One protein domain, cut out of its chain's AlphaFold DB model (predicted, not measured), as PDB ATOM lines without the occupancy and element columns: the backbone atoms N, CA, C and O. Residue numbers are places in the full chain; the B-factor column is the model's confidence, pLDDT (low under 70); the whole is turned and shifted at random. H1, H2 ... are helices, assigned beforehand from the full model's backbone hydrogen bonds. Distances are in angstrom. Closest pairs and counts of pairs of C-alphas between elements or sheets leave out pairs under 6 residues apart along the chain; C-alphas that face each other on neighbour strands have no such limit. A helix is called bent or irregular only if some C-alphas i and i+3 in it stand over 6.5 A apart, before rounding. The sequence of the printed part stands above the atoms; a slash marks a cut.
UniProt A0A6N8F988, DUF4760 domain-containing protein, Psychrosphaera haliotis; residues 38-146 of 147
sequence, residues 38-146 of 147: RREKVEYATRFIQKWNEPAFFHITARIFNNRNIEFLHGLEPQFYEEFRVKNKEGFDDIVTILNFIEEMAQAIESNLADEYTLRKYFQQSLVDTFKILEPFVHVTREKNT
ATOM      1  N   ARG A  38     159.336 143.879 101.755       89.50
ATOM      2  CA  ARG A  38     158.985 144.718 102.908       89.50
ATOM      3  C   ARG A  38     158.912 146.206 102.556       89.50
ATOM      4  O   ARG A  38     158.037 146.895 103.068       89.50
ATOM      5  N   ARG A  39     159.832 146.715 101.729       90.44
ATOM      6  CA  ARG A  39     159.804 148.120 101.286       90.44
ATOM      7  C   ARG A  39     158.566 148.403 100.446       90.44
ATOM      8  O   ARG A  39     157.875 149.367 100.739       90.44
ATOM      9  N   GLU A  40     158.261 147.534  99.488       91.81
ATOM     10  CA  GLU A  40     157.093 147.670  98.613       91.81
ATOM     11  C   GLU A  40     155.789 147.707  99.432       91.81
ATOM     12  O   GLU A  40     154.958 148.587  99.214       91.81
ATOM     13  N   LYS A  41     155.657 146.856 100.461       91.88
ATOM     14  CA  LYS A  41     154.490 146.874 101.367       91.88
ATOM     15  C   LYS A  41     154.346 148.160 102.172       91.88
ATOM     16  O   LYS A  41     153.237 148.666 102.352       91.88
ATOM     17  N   VAL A  42     155.461 148.694 102.671       91.56
ATOM     18  CA  VAL A  42     155.474 149.961 103.418       91.56
ATOM     19  C   VAL A  42     155.173 151.138 102.492       91.56
ATOM     20  O   VAL A  42     154.419 152.032 102.866       91.56
ATOM     21  N   GLU A  43     155.718 151.143 101.276       91.50
ATOM     22  CA  GLU A  43     155.413 152.159 100.265       91.50
ATOM     23  C   GLU A  43     153.927 152.148  99.907       91.50
ATOM     24  O   GLU A  43     153.301 153.206  99.861       91.50
ATOM     25  N   TYR A  44     153.337 150.965  99.726       91.31
ATOM     26  CA  TYR A  44     151.911 150.835  99.443       91.31
ATOM     27  C   TYR A  44     151.049 151.329 100.614       91.31
ATOM     28  O   TYR A  44     150.144 152.136 100.415       91.31
ATOM     29  N   ALA A  45     151.380 150.941 101.852       91.00
ATOM     30  CA  ALA A  45     150.736 151.473 103.057       91.00
ATOM     31  C   ALA A  45     150.847 153.009 103.148       91.00
ATOM     32  O   ALA A  45     149.888 153.697 103.498       91.00
ATOM     33  N   THR A  46     152.000 153.566 102.776       91.94
ATOM     34  CA  THR A  46     152.238 155.016 102.797       91.94
ATOM     35  C   THR A  46     151.334 155.764 101.816       91.94
ATOM     36  O   THR A  46     150.926 156.883 102.116       91.94
ATOM     37  N   ARG A  47     150.946 155.159 100.687       93.75
ATOM     38  CA  ARG A  47     149.998 155.778  99.741       93.75
ATOM     39  C   ARG A  47     148.614 155.969 100.354       93.75
ATOM     40  O   ARG A  47     148.024 157.030 100.180       93.75
ATOM     41  N   PHE A  48     148.122 154.996 101.123       93.12
ATOM     42  CA  PHE A  48     146.860 155.150 101.856       93.12
ATOM     43  C   PHE A  48     146.945 156.263 102.900       93.12
ATOM     44  O   PHE A  48     146.021 157.059 103.023       93.12
ATOM     45  N   ILE A  49     148.076 156.361 103.603       91.06
ATOM     46  CA  ILE A  49     148.329 157.440 104.566       91.06
ATOM     47  C   ILE A  49     148.335 158.806 103.868       91.06
ATOM     48  O   ILE A  49     147.731 159.754 104.361       91.06
ATOM     49  N   GLN A  50     148.998 158.917 102.716       91.31
ATOM     50  CA  GLN A  50     149.022 160.147 101.926       91.31
ATOM     51  C   GLN A  50     147.615 160.539 101.478       91.31
ATOM     52  O   GLN A  50     147.198 161.654 101.773       91.31
ATOM     53  N   LYS A  51     146.868 159.604 100.877       89.62
ATOM     54  CA  LYS A  51     145.484 159.804 100.424       89.62
ATOM     55  C   LYS A  51     144.561 160.224 101.569       89.62
ATOM     56  O   LYS A  51     143.785 161.156 101.412       89.62
ATOM     57  N   TRP A  52     144.695 159.609 102.747       86.88
ATOM     58  CA  TRP A  52     143.940 159.995 103.944       86.88
ATOM     59  C   TRP A  52     144.185 161.451 104.366       86.88
ATOM     60  O   TRP A  52     143.277 162.122 104.849       86.88
ATOM     61  N   ASN A  53     145.410 161.941 104.173       83.25
ATOM     62  CA  ASN A  53     145.815 163.299 104.530       83.25
ATOM     63  C   ASN A  53     145.648 164.314 103.389       83.25
ATOM     64  O   ASN A  53     146.002 165.482 103.561       83.25
ATOM     65  N   GLU A  54     145.157 163.903 102.218       88.31
ATOM     66  CA  GLU A  54     144.914 164.838 101.125       88.31
ATOM     67  C   GLU A  54     143.832 165.851 101.529       88.31
ATOM     68  O   GLU A  54     142.829 165.463 102.135       88.31
ATOM     69  N   PRO A  55     143.963 167.141 101.159       83.62
ATOM     70  CA  PRO A  55     142.978 168.161 101.521       83.62
ATOM     71  C   PRO A  55     141.544 167.788 101.127       83.62
ATOM     72  O   PRO A  55     140.609 168.013 101.893       83.62
ATOM     73  N   ALA A  56     141.366 167.159  99.961       83.12
ATOM     74  CA  ALA A  56     140.065 166.680  99.508       83.12
ATOM     75  C   ALA A  56     139.469 165.640 100.476       83.12
ATOM     76  O   ALA A  56     138.311 165.754 100.872       83.12
ATOM     77  N   PHE A  57     140.276 164.670 100.908       80.75
ATOM     78  CA  PHE A  57     139.863 163.609 101.825       80.75
ATOM     79  C   PHE A  57     139.629 164.132 103.250       80.75
ATOM     80  O   PHE A  57     138.682 163.725 103.926       80.75
ATOM     81  N   PHE A  58     140.430 165.109 103.680       78.12
ATOM     82  CA  PHE A  58     140.231 165.819 104.941       78.12
ATOM     83  C   PHE A  58     138.882 166.552 104.986       78.12
ATOM     84  O   PHE A  58     138.163 166.466 105.978       78.12
ATOM     85  N   HIS A  59     138.486 167.240 103.911       78.00
ATOM     86  CA  HIS A  59     137.184 167.911 103.867       78.00
ATOM     87  C   HIS A  59     136.013 166.923 103.903       78.00
ATOM     88  O   HIS A  59     135.034 167.178 104.604       78.00
ATOM     89  N   ILE A  60     136.124 165.788 103.207       78.06
ATOM     90  CA  ILE A  60     135.117 164.713 103.222       78.06
ATOM     91  C   ILE A  60     134.968 164.143 104.637       78.06
ATOM     92  O   ILE A  60     133.870 164.128 105.196       78.06
ATOM     93  N   THR A  61     136.078 163.732 105.254       72.00
ATOM     94  CA  THR A  61     136.075 163.197 106.624       72.00
ATOM     95  C   THR A  61     135.535 164.222 107.619       72.00
ATOM     96  O   THR A  61     134.644 163.897 108.402       72.00
ATOM     97  N   ALA A  62     135.969 165.483 107.544       72.12
ATOM     98  CA  ALA A  62     135.442 166.554 108.381       72.12
ATOM     99  C   ALA A  62     133.927 166.749 108.197       72.12
ATOM    100  O   ALA A  62     133.219 166.887 109.189       72.12
ATOM    101  N   ARG A  63     133.393 166.716 106.967       71.75
ATOM    102  CA  ARG A  63     131.941 166.817 106.727       71.75
ATOM    103  C   ARG A  63     131.167 165.650 107.327       71.75
ATOM    104  O   ARG A  63     130.082 165.877 107.855       71.75
ATOM    105  N   ILE A  64     131.709 164.435 107.276       67.94
ATOM    106  CA  ILE A  64     131.084 163.249 107.876       67.94
ATOM    107  C   ILE A  64     131.072 163.352 109.403       67.94
ATOM    108  O   ILE A  64     130.026 163.145 110.008       67.94
ATOM    109  N   PHE A  65     132.203 163.709 110.019       63.59
ATOM    110  CA  PHE A  65     132.335 163.774 111.480       63.59
ATOM    111  C   PHE A  65     131.677 165.007 112.112       63.59
ATOM    112  O   PHE A  65     131.299 164.961 113.279       63.59
ATOM    113  N   ASN A  66     131.542 166.106 111.366       62.91
ATOM    114  CA  ASN A  66     130.953 167.353 111.856       62.91
ATOM    115  C   ASN A  66     129.435 167.422 111.610       62.91
ATOM    116  O   ASN A  66     128.720 168.124 112.325       62.91
ATOM    117  N   ASN A  67     128.909 166.689 110.622       53.97
ATOM    118  CA  ASN A  67     127.465 166.559 110.465       53.97
ATOM    119  C   ASN A  67     126.897 165.525 111.438       53.97
ATOM    120  O   ASN A  67     127.461 164.454 111.649       53.97
ATOM    121  N   ARG A  68     125.654 165.764 111.867       54.22
ATOM    122  CA  ARG A  68     124.761 164.768 112.489       54.22
ATOM    123  C   ARG A  68     124.545 163.495 111.637       54.22
ATOM    124  O   ARG A  68     123.825 162.602 112.057       54.22
ATOM    125  N   ASN A  69     125.167 163.383 110.458       52.00
ATOM    126  CA  ASN A  69     125.074 162.270 109.507       52.00
ATOM    127  C   ASN A  69     125.411 160.905 110.127       52.00
ATOM    128  O   ASN A  69     124.826 159.907 109.717       52.00
ATOM    129  N   ILE A  70     126.294 160.852 111.131       53.03
ATOM    130  CA  ILE A  70     126.657 159.595 111.808       53.03
ATOM    131  C   ILE A  70     125.499 159.051 112.665       53.03
ATOM    132  O   ILE A  70     125.283 157.841 112.686       53.03
ATOM    133  N   GLU A  71     124.698 159.916 113.302       51.22
ATOM    134  CA  GLU A  71     123.498 159.485 114.042       51.22
ATOM    135  C   GLU A  71     122.394 158.960 113.106       51.22
ATOM    136  O   GLU A  71     121.588 158.137 113.525       51.22
ATOM    137  N   PHE A  72     122.378 159.361 111.826       52.19
ATOM    138  CA  PHE A  72     121.351 158.949 110.857       52.19
ATOM    139  C   PHE A  72     121.633 157.611 110.153       52.19
ATOM    140  O   PHE A  72     120.710 157.015 109.603       52.19
ATOM    141  N   LEU A  73     122.876 157.116 110.168       51.66
ATOM    142  CA  LEU A  73     123.213 155.789 109.626       51.66
ATOM    143  C   LEU A  73     122.823 154.652 110.583       51.66
ATOM    144  O   LEU A  73     122.543 153.536 110.147       51.66
ATOM    145  N   HIS A  74     122.755 154.933 111.887       46.75
ATOM    146  CA  HIS A  74     122.232 154.001 112.880       46.75
ATOM    147  C   HIS A  74     120.695 153.970 112.814       46.75
ATOM    148  O   HIS A  74     120.024 154.803 113.412       46.75
ATOM    149  N   GLY A  75     120.129 152.990 112.103       54.22
ATOM    150  CA  GLY A  75     118.682 152.713 112.115       54.22
ATOM    151  C   GLY A  75     117.936 152.968 110.803       54.22
ATOM    152  O   GLY A  75     116.707 152.930 110.796       54.22
ATOM    153  N   LEU A  76     118.643 153.207 109.695       60.56
ATOM    154  CA  LEU A  76     118.007 153.333 108.385       60.56
ATOM    155  C   LEU A  76     117.584 151.945 107.882       60.56
ATOM    156  O   LEU A  76     118.422 151.123 107.509       60.56
ATOM    157  N   GLU A  77     116.280 151.659 107.896       62.69
ATOM    158  CA  GLU A  77     115.767 150.438 107.273       62.69
ATOM    159  C   GLU A  77     116.030 150.475 105.756       62.69
ATOM    160  O   GLU A  77     115.921 151.548 105.149       62.69
ATOM    161  N   PRO A  78     116.322 149.328 105.109       65.31
ATOM    162  CA  PRO A  78     116.709 149.271 103.694       65.31
ATOM    163  C   PRO A  78     115.745 149.992 102.742       65.31
ATOM    164  O   PRO A  78     116.148 150.510 101.707       65.31
ATOM    165  N   GLN A  79     114.467 150.056 103.110       66.06
ATOM    166  CA  GLN A  79     113.402 150.692 102.339       66.06
ATOM    167  C   GLN A  79     113.475 152.227 102.275       66.06
ATOM    168  O   GLN A  79     112.976 152.808 101.317       66.06
ATOM    169  N   PHE A  80     114.142 152.889 103.225       67.56
ATOM    170  CA  PHE A  80     114.321 154.352 103.223       67.56
ATOM    171  C   PHE A  80     115.624 154.799 102.551       67.56
ATOM    172  O   PHE A  80     115.915 155.994 102.471       67.56
ATOM    173  N   TYR A  81     116.415 153.846 102.058       67.38
ATOM    174  CA  TYR A  81     117.742 154.095 101.510       67.38
ATOM    175  C   TYR A  81     117.722 155.012 100.283       67.38
ATOM    176  O   TYR A  81     118.487 155.974 100.219       67.38
ATOM    177  N   GLU A  82     116.826 154.761  99.324       71.62
ATOM    178  CA  GLU A  82     116.772 155.566  98.098       71.62
ATOM    179  C   GLU A  82     116.231 156.978  98.346       71.62
ATOM    180  O   GLU A  82     116.779 157.948  97.822       71.62
ATOM    181  N   GLU A  83     115.225 157.137  99.211       72.19
ATOM    182  CA  GLU A  83     114.769 158.473  99.620       72.19
ATOM    183  C   GLU A  83     115.883 159.256 100.324       72.19
ATOM    184  O   GLU A  83     116.075 160.448 100.066       72.19
ATOM    185  N   PHE A  84     116.661 158.585 101.176       67.88
ATOM    186  CA  PHE A  84     117.793 159.193 101.863       67.88
ATOM    187  C   PHE A  84     118.894 159.626 100.893       67.88
ATOM    188  O   PHE A  84     119.362 160.766 100.971       67.88
ATOM    189  N   ARG A  85     119.274 158.748  99.961       72.06
ATOM    190  CA  ARG A  85     120.275 159.028  98.927       72.06
ATOM    191  C   ARG A  85     119.897 160.252  98.097       72.06
ATOM    192  O   ARG A  85     120.752 161.085  97.812       72.06
ATOM    193  N   VAL A  86     118.626 160.382  97.720       78.75
ATOM    194  CA  VAL A  86     118.145 161.531  96.939       78.75
ATOM    195  C   VAL A  86     118.150 162.811  97.778       78.75
ATOM    196  O   VAL A  86     118.587 163.856  97.297       78.75
ATOM    197  N   LYS A  87     117.707 162.739  99.038       75.75
ATOM    198  CA  LYS A  87     117.592 163.903  99.929       75.75
ATOM    199  C   LYS A  87     118.945 164.439 100.413       75.75
ATOM    200  O   LYS A  87     119.086 165.646 100.576       75.75
ATOM    201  N   ASN A  88     119.927 163.564 100.633       71.69
ATOM    202  CA  ASN A  88     121.233 163.895 101.219       71.69
ATOM    203  C   ASN A  88     122.397 163.506 100.298       71.69
ATOM    204  O   ASN A  88     123.412 162.985 100.758       71.69
ATOM    205  N   LYS A  89     122.246 163.756  98.993       74.56
ATOM    206  CA  LYS A  89     123.159 163.278  97.948       74.56
ATOM    207  C   LYS A  89     124.642 163.551  98.231       74.56
ATOM    208  O   LYS A  89     125.439 162.625  98.182       74.56
ATOM    209  N   GLU A  90     125.008 164.784  98.586       71.50
ATOM    210  CA  GLU A  90     126.414 165.143  98.842       71.50
ATOM    211  C   GLU A  90     127.009 164.397 100.045       71.50
ATOM    212  O   GLU A  90     128.119 163.876  99.968       71.50
ATOM    213  N   GLY A  91     126.264 164.293 101.151       72.00
ATOM    214  CA  GLY A  91     126.720 163.558 102.334       72.00
ATOM    215  C   GLY A  91     126.783 162.048 102.098       72.00
ATOM    216  O   GLY A  91     127.636 161.369 102.662       72.00
ATOM    217  N   PHE A  92     125.904 161.526 101.244       73.75
ATOM    218  CA  PHE A  92     125.911 160.129 100.836       73.75
ATOM    219  C   PHE A  92     127.126 159.795  99.954       73.75
ATOM    220  O   PHE A  92     127.807 158.805 100.214       73.75
ATOM    221  N   ASP A  93     127.446 160.637  98.967       79.31
ATOM    222  CA  ASP A  93     128.625 160.468  98.104       79.31
ATOM    223  C   ASP A  93     129.935 160.516  98.920       79.31
ATOM    224  O   ASP A  93     130.859 159.729  98.682       79.31
ATOM    225  N   ASP A  94     129.996 161.379  99.938       78.75
ATOM    226  CA  ASP A  94     131.094 161.429 100.910       78.75
ATOM    227  C   ASP A  94     131.246 160.098 101.670       78.75
ATOM    228  O   ASP A  94     132.352 159.556 101.764       78.75
ATOM    229  N   ILE A  95     130.143 159.535 102.181       76.12
ATOM    230  CA  ILE A  95     130.146 158.248 102.900       76.12
ATOM    231  C   ILE A  95     130.628 157.118 101.985       76.12
ATOM    232  O   ILE A  95     131.509 156.353 102.375       76.12
ATOM    233  N   VAL A  96     130.098 157.034 100.762       81.31
ATOM    234  CA  VAL A  96     130.518 156.034  99.768       81.31
ATOM    235  C   VAL A  96     132.009 156.164  99.463       81.31
ATOM    236  O   VAL A  96     132.712 155.160  99.381       81.31
ATOM    237  N   THR A  97     132.526 157.390  99.361       83.88
ATOM    238  CA  THR A  97     133.953 157.635  99.117       83.88
ATOM    239  C   THR A  97     134.830 157.088 100.247       83.88
ATOM    240  O   THR A  97     135.846 156.445  99.975       83.88
ATOM    241  N   ILE A  98     134.435 157.289 101.509       80.94
ATOM    242  CA  ILE A  98     135.163 156.733 102.659       80.94
ATOM    243  C   ILE A  98     135.059 155.207 102.704       80.94
ATOM    244  O   ILE A  98     136.071 154.546 102.939       80.94
ATOM    245  N   LEU A  99     133.880 154.634 102.452       80.88
ATOM    246  CA  LEU A  99     133.699 153.178 102.435       80.88
ATOM    247  C   LEU A  99     134.549 152.516 101.346       80.88
ATOM    248  O   LEU A  99     135.272 151.572 101.646       80.88
ATOM    249  N   ASN A 100     134.552 153.069 100.131       85.31
ATOM    250  CA  ASN A 100     135.383 152.580  99.029       85.31
ATOM    251  C   ASN A 100     136.879 152.648  99.368       85.31
ATOM    252  O   ASN A 100     137.632 151.742  99.026       85.31
ATOM    253  N   PHE A 101     137.327 153.701 100.058       87.81
ATOM    254  CA  PHE A 101     138.715 153.799 100.515       87.81
ATOM    255  C   PHE A 101     139.064 152.735 101.562       87.81
ATOM    256  O   PHE A 101     140.139 152.141 101.497       87.81
ATOM    257  N   ILE A 102     138.169 152.485 102.523       84.88
ATOM    258  CA  ILE A 102     138.367 151.442 103.538       84.88
ATOM    259  C   ILE A 102     138.401 150.061 102.876       84.88
ATOM    260  O   ILE A 102     139.253 149.249 103.229       84.88
ATOM    261  N   GLU A 103     137.522 149.810 101.906       83.19
ATOM    262  CA  GLU A 103     137.498 148.566 101.136       83.19
ATOM    263  C   GLU A 103     138.789 148.374 100.327       83.19
ATOM    264  O   GLU A 103     139.416 147.323 100.429       83.19
ATOM    265  N   GLU A 104     139.247 149.399  99.600       89.81
ATOM    266  CA  GLU A 104     140.519 149.381  98.856       89.81
ATOM    267  C   GLU A 104     141.701 149.052  99.785       89.81
ATOM    268  O   GLU A 104     142.565 148.231  99.463       89.81
ATOM    269  N   MET A 105     141.723 149.656 100.976       90.25
ATOM    270  CA  MET A 105     142.743 149.397 101.987       90.25
ATOM    271  C   MET A 105     142.662 147.969 102.544       90.25
ATOM    272  O   MET A 105     143.696 147.314 102.685       90.25
ATOM    273  N   ALA A 106     141.458 147.472 102.841       86.19
ATOM    274  CA  ALA A 106     141.245 146.111 103.331       86.19
ATOM    275  C   ALA A 106     141.692 145.073 102.293       86.19
ATOM    276  O   ALA A 106     142.481 144.186 102.616       86.19
ATOM    277  N   GLN A 107     141.298 145.247 101.030       90.56
ATOM    278  CA  GLN A 107     141.716 144.387  99.923       90.56
ATOM    279  C   GLN A 107     143.239 144.394  99.732       90.56
ATOM    280  O   GLN A 107     143.834 143.346  99.471       90.56
ATOM    281  N   ALA A 108     143.900 145.546  99.895       91.88
ATOM    282  CA  ALA A 108     145.357 145.642  99.807       91.88
ATOM    283  C   ALA A 108     146.076 144.923 100.963       91.88
ATOM    284  O   ALA A 108     147.150 144.350 100.754       91.88
ATOM    285  N   ILE A 109     145.499 144.925 102.167       90.75
ATOM    286  CA  ILE A 109     146.002 144.152 103.312       90.75
ATOM    287  C   ILE A 109     145.805 142.652 103.064       90.75
ATOM    288  O   ILE A 109     146.764 141.889 103.170       90.75
ATOM    289  N   GLU A 110     144.598 142.231 102.674       89.69
ATOM    290  CA  GLU A 110     144.271 140.824 102.393       89.69
ATOM    291  C   GLU A 110     145.126 140.248 101.259       89.69
ATOM    292  O   GLU A 110     145.615 139.122 101.345       89.69
ATOM    293  N   SER A 111     145.388 141.055 100.231       91.69
ATOM    294  CA  SER A 111     146.256 140.696  99.104       91.69
ATOM    295  C   SER A 111     147.749 140.759  99.441       91.69
ATOM    296  O   SER A 111     148.584 140.574  98.555       91.69
ATOM    297  N   ASN A 112     148.111 141.029 100.704       89.94
ATOM    298  CA  ASN A 112     149.489 141.148 101.180       89.94
ATOM    299  C   ASN A 112     150.302 142.201 100.392       89.94
ATOM    300  O   ASN A 112     151.517 142.075 100.241       89.94
ATOM    301  N   LEU A 113     149.633 143.238  99.876       90.81
ATOM    302  CA  LEU A 113     150.243 144.353  99.146       90.81
ATOM    303  C   LEU A 113     150.641 145.494 100.082       90.81
ATOM    304  O   LEU A 113     151.623 146.176  99.809       90.81
ATOM    305  N   ALA A 114     149.900 145.701 101.171       91.00
ATOM    306  CA  ALA A 114     150.146 146.757 102.149       91.00
ATOM    307  C   ALA A 114     150.542 146.186 103.518       91.00
ATOM    308  O   ALA A 114     150.044 145.147 103.948       91.00
ATOM    309  N   ASP A 115     151.427 146.889 104.228       92.62
ATOM    310  CA  ASP A 115     151.807 146.526 105.596       92.62
ATOM    311  C   ASP A 115     150.733 146.963 106.611       92.62
ATOM    312  O   ASP A 115     150.645 148.139 106.974       92.62
ATOM    313  N   GLU A 116     149.933 146.007 107.103       91.69
ATOM    314  CA  GLU A 116     148.874 146.252 108.099       91.69
ATOM    315  C   GLU A 116     149.422 146.925 109.364       91.69
ATOM    316  O   GLU A 116     148.805 147.846 109.905       91.69
ATOM    317  N   TYR A 117     150.598 146.495 109.837       91.12
ATOM    318  CA  TYR A 117     151.204 147.038 111.050       91.12
ATOM    319  C   TYR A 117     151.467 148.545 110.923       91.12
ATOM    320  O   TYR A 117     151.121 149.311 111.825       91.12
ATOM    321  N   THR A 118     152.037 148.980 109.796       90.12
ATOM    322  CA  THR A 118     152.275 150.398 109.499       90.12
ATOM    323  C   THR A 118     150.969 151.189 109.460       90.12
ATOM    324  O   THR A 118     150.884 152.235 110.109       90.12
ATOM    325  N   LEU A 119     149.942 150.683 108.767       89.12
ATOM    326  CA  LEU A 119     148.630 151.338 108.683       89.12
ATOM    327  C   LEU A 119     147.984 151.481 110.066       89.12
ATOM    328  O   LEU A 119     147.633 152.586 110.481       89.12
ATOM    329  N   ARG A 120     147.895 150.382 110.822       89.44
ATOM    330  CA  ARG A 120     147.313 150.361 112.170       89.44
ATOM    331  C   ARG A 120     148.024 151.340 113.098       89.44
ATOM    332  O   ARG A 120     147.363 152.123 113.778       89.44
ATOM    333  N   LYS A 121     149.361 151.322 113.105       89.00
ATOM    334  CA  LYS A 121     150.167 152.221 113.937       89.00
ATOM    335  C   LYS A 121     149.909 153.687 113.591       89.00
ATOM    336  O   LYS A 121     149.755 154.496 114.501       89.00
ATOM    337  N   TYR A 122     149.842 154.020 112.302       89.75
ATOM    338  CA  TYR A 122     149.557 155.380 111.852       89.75
ATOM    339  C   TYR A 122     148.176 155.864 112.319       89.75
ATOM    340  O   TYR A 122     148.082 156.908 112.962       89.75
ATOM    341  N   PHE A 123     147.112 155.100 112.052       83.94
ATOM    342  CA  PHE A 123     145.750 155.513 112.407       83.94
ATOM    343  C   PHE A 123     145.534 155.599 113.921       83.94
ATOM    344  O   PHE A 123     144.914 156.548 114.396       83.94
ATOM    345  N   GLN A 124     146.095 154.662 114.694       81.25
ATOM    346  CA  GLN A 124     146.071 154.735 116.157       81.25
ATOM    347  C   GLN A 124     146.762 156.000 116.673       81.25
ATOM    348  O   GLN A 124     146.211 156.698 117.521       81.25
ATOM    349  N   GLN A 125     147.948 156.313 116.146       81.00
ATOM    350  CA  GLN A 125     148.685 157.513 116.527       81.00
ATOM    351  C   GLN A 125     147.909 158.786 116.164       81.00
ATOM    352  O   GLN A 125     147.765 159.671 117.002       81.00
ATOM    353  N   SER A 126     147.337 158.837 114.959       78.19
ATOM    354  CA  SER A 126     146.525 159.963 114.485       78.19
ATOM    355  C   SER A 126     145.317 160.235 115.392       78.19
ATOM    356  O   SER A 126     145.064 161.385 115.760       78.19
ATOM    357  N   LEU A 127     144.618 159.186 115.844       71.75
ATOM    358  CA  LEU A 127     143.520 159.314 116.810       71.75
ATOM    359  C   LEU A 127     143.994 159.879 118.155       71.75
ATOM    360  O   LEU A 127     143.361 160.785 118.698       71.75
ATOM    361  N   VAL A 128     145.105 159.365 118.689       69.12
ATOM    362  CA  VAL A 128     145.668 159.826 119.969       69.12
ATOM    363  C   VAL A 128     146.104 161.288 119.891       69.12
ATOM    364  O   VAL A 128     145.821 162.061 120.806       69.12
ATOM    365  N   ASP A 129     146.774 161.682 118.812       68.56
ATOM    366  CA  ASP A 129     147.247 163.056 118.635       68.56
ATOM    367  C   ASP A 129     146.079 164.024 118.446       68.56
ATOM    368  O   ASP A 129     146.053 165.088 119.065       68.56
ATOM    369  N   THR A 130     145.060 163.617 117.687       67.38
ATOM    370  CA  THR A 130     143.816 164.383 117.544       67.38
ATOM    371  C   THR A 130     143.134 164.577 118.897       67.38
ATOM    372  O   THR A 130     142.755 165.696 119.238       67.38
ATOM    373  N   PHE A 131     143.028 163.519 119.710       61.56
ATOM    374  CA  PHE A 131     142.460 163.620 121.052       61.56
ATOM    375  C   PHE A 131     143.236 164.608 121.928       61.56
ATOM    376  O   PHE A 131     142.617 165.484 122.518       61.56
ATOM    377  N   LYS A 132     144.572 164.536 121.968       67.38
ATOM    378  CA  LYS A 132     145.407 165.465 122.756       67.38
ATOM    379  C   LYS A 132     145.223 166.926 122.347       67.38
ATOM    380  O   LYS A 132     145.203 167.807 123.199       67.38
ATOM    381  N   ILE A 133     145.094 167.196 121.047       65.06
ATOM    382  CA  ILE A 133     144.862 168.554 120.533       65.06
ATOM    383  C   ILE A 133     143.476 169.063 120.950       65.06
ATOM    384  O   ILE A 133     143.317 170.238 121.284       65.06
ATOM    385  N   LEU A 134     142.469 168.187 120.934       62.31
ATOM    386  CA  LEU A 134     141.081 168.536 121.237       62.31
ATOM    387  C   LEU A 134     140.733 168.456 122.729       62.31
ATOM    388  O   LEU A 134     139.723 169.025 123.139       62.31
ATOM    389  N   GLU A 135     141.548 167.794 123.547       63.34
ATOM    390  CA  GLU A 135     141.331 167.574 124.980       63.34
ATOM    391  C   GLU A 135     140.973 168.872 125.735       63.34
ATOM    392  O   GLU A 135     139.937 168.879 126.410       63.34
ATOM    393  N   PRO A 136     141.683 170.008 125.560       72.56
ATOM    394  CA  PRO A 136     141.310 171.266 126.212       72.56
ATOM    395  C   PRO A 136     139.906 171.756 125.832       72.56
ATOM    396  O   PRO A 136     139.152 172.221 126.686       72.56
ATOM    397  N   PHE A 137     139.519 171.618 124.561       62.09
ATOM    398  CA  PHE A 137     138.189 172.006 124.088       62.09
ATOM    399  C   PHE A 137     137.103 171.091 124.660       62.09
ATOM    400  O   PHE A 137     136.046 171.571 125.077       62.09
ATOM    401  N   VAL A 138     137.361 169.782 124.729       60.53
ATOM    402  CA  VAL A 138     136.437 168.804 125.322       60.53
ATOM    403  C   VAL A 138     136.206 169.103 126.805       60.53
ATOM    404  O   VAL A 138     135.057 169.072 127.250       60.53
ATOM    405  N   HIS A 139     137.256 169.443 127.560       65.75
ATOM    406  CA  HIS A 139     137.142 169.820 128.972       65.75
ATOM    407  C   HIS A 139     136.268 171.064 129.175       65.75
ATOM    408  O   HIS A 139     135.278 170.996 129.903       65.75
ATOM    409  N   VAL A 140     136.545 172.150 128.447       66.81
ATOM    410  CA  VAL A 140     135.767 173.403 128.532       66.81
ATOM    411  C   VAL A 140     134.292 173.194 128.162       66.81
ATOM    412  O   VAL A 140     133.394 173.785 128.764       66.81
ATOM    413  N   THR A 141     134.016 172.344 127.171       56.38
ATOM    414  CA  THR A 141     132.640 172.078 126.721       56.38
ATOM    415  C   THR A 141     131.866 171.223 127.728       56.38
ATOM    416  O   THR A 141     130.673 171.440 127.934       56.38
ATOM    417  N   ARG A 142     132.529 170.269 128.396       57.50
ATOM    418  CA  ARG A 142     131.906 169.431 129.434       57.50
ATOM    419  C   ARG A 142     131.541 170.231 130.682       57.50
ATOM    420  O   ARG A 142     130.437 170.049 131.189       57.50
ATOM    421  N   GLU A 143     132.414 171.136 131.120       56.22
ATOM    422  CA  GLU A 143     132.158 172.026 132.262       56.22
ATOM    423  C   GLU A 143     130.953 172.946 132.008       56.22
ATOM    424  O   GLU A 143     130.077 173.081 132.860       56.22
ATOM    425  N   LYS A 144     130.830 173.500 130.793       51.84
ATOM    426  CA  LYS A 144     129.668 174.322 130.410       51.84
ATOM    427  C   LYS A 144     128.339 173.566 130.376       51.84
ATOM    428  O   LYS A 144     127.311 174.183 130.606       51.84
ATOM    429  N   ASN A 145     128.346 172.267 130.087       48.22
ATOM    430  CA  ASN A 145     127.126 171.451 130.042       48.22
ATOM    431  C   ASN A 145     126.719 170.884 131.415       48.22
ATOM    432  O   ASN A 145     125.687 170.226 131.515       48.22
ATOM    433  N   THR A 146     127.531 171.090 132.458       50.78
ATOM    434  CA  THR A 146     127.219 170.689 133.843       50.78
ATOM    435  C   THR A 146     126.754 171.854 134.724       50.78
ATOM    436  O   THR A 146     126.481 171.635 135.904       50.78
TER     437      THR A 146
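This is residues 38 to 146 of the 147 residues of the protein "DUF4760 domain-containing protein" of Psychrosphaera haliotis (UniProt A0A6N8F988). This is an open, loosely joined set of helices: H1 and H2 follow each other with a sharp corner between them, H3 and H4 make the turn at the far end of H2, and H5 runs back, crossing H2, the opposite way to H1. From the end of H5 the long helix H6 sets out past H1 and leaves the body as a bent arm; residues 124 to 146, of which 124 to 144 belong to H6, stick out free. The printed part has 109 residues with six named helices, H1 to H6 in chain order, and no named strand; the class is all helix. The whole is loose, with a radius of gyration of the C-alphas of 17.2 A, and spans 48 by 41 by 24 A.

H1, residues 38 to 52, begins at C-alpha 38 (158.985, 144.718, 102.908) and is 21.5 A long. H2 is residues 55 to 66, 15.9 A, and H3 is residues 69 to 73. H4, residues 78 to 87, is irregular: C-alphas 79 and 82 are 7.3 A apart. H5, residues 89 to 110, begins at C-alpha 89 (123.159, 163.278, 97.948) and is 31.1 A long. H6, residues 116 to 144, was assigned as one helix by its hydrogen bonds but is bent, with C-alphas 133 and 136 7.2 A apart. Its arms are H6a, residues 116 to 133, 25.8 A, and H6b, residues 136 to 144, 12.7 A, ending at C-alpha 144 (129.668, 174.322, 130.410).

H1 touches H6a through residues 116 to 122 of H6a alone, closest at the C-alphas of Ala 45 and Leu 119, 6.0 A. They run the same way at a steep tilt of 37 degrees, only just past shallow. H1 and H5 are close but not clearly touching, closest at the C-alphas of Phe 48 and Met 105, 7.1 A, and run opposite ways at a shallow tilt of 8 degrees. Residues 60 to 64 of H2 touch residues 91 to 98 of H5, closest at the C-alphas of Ile 60 and Asp 94, 5.7 A. Their steep tilt of 68 degrees is only just short of perpendicular. H3 and H4 touch no helix, but are near H5. H6a and H6b stand at a steep tilt of 51 degrees, and H6b touches no helix. Every O i to N i+4 pair is within hydrogen-bond range in H2, H3, H5, H6a and H6b; H1 has 10 of 11 and H4 has 4 of 6.

The two C-alphas farthest apart are those of Glu 40 and Thr 146, 51.6 A. The printed part has no cut, and its links are tight. Mean pLDDT of the printed part is 75.9; residues 64 to 81, 84, 128 to 135 and 137 to 146 are under 70.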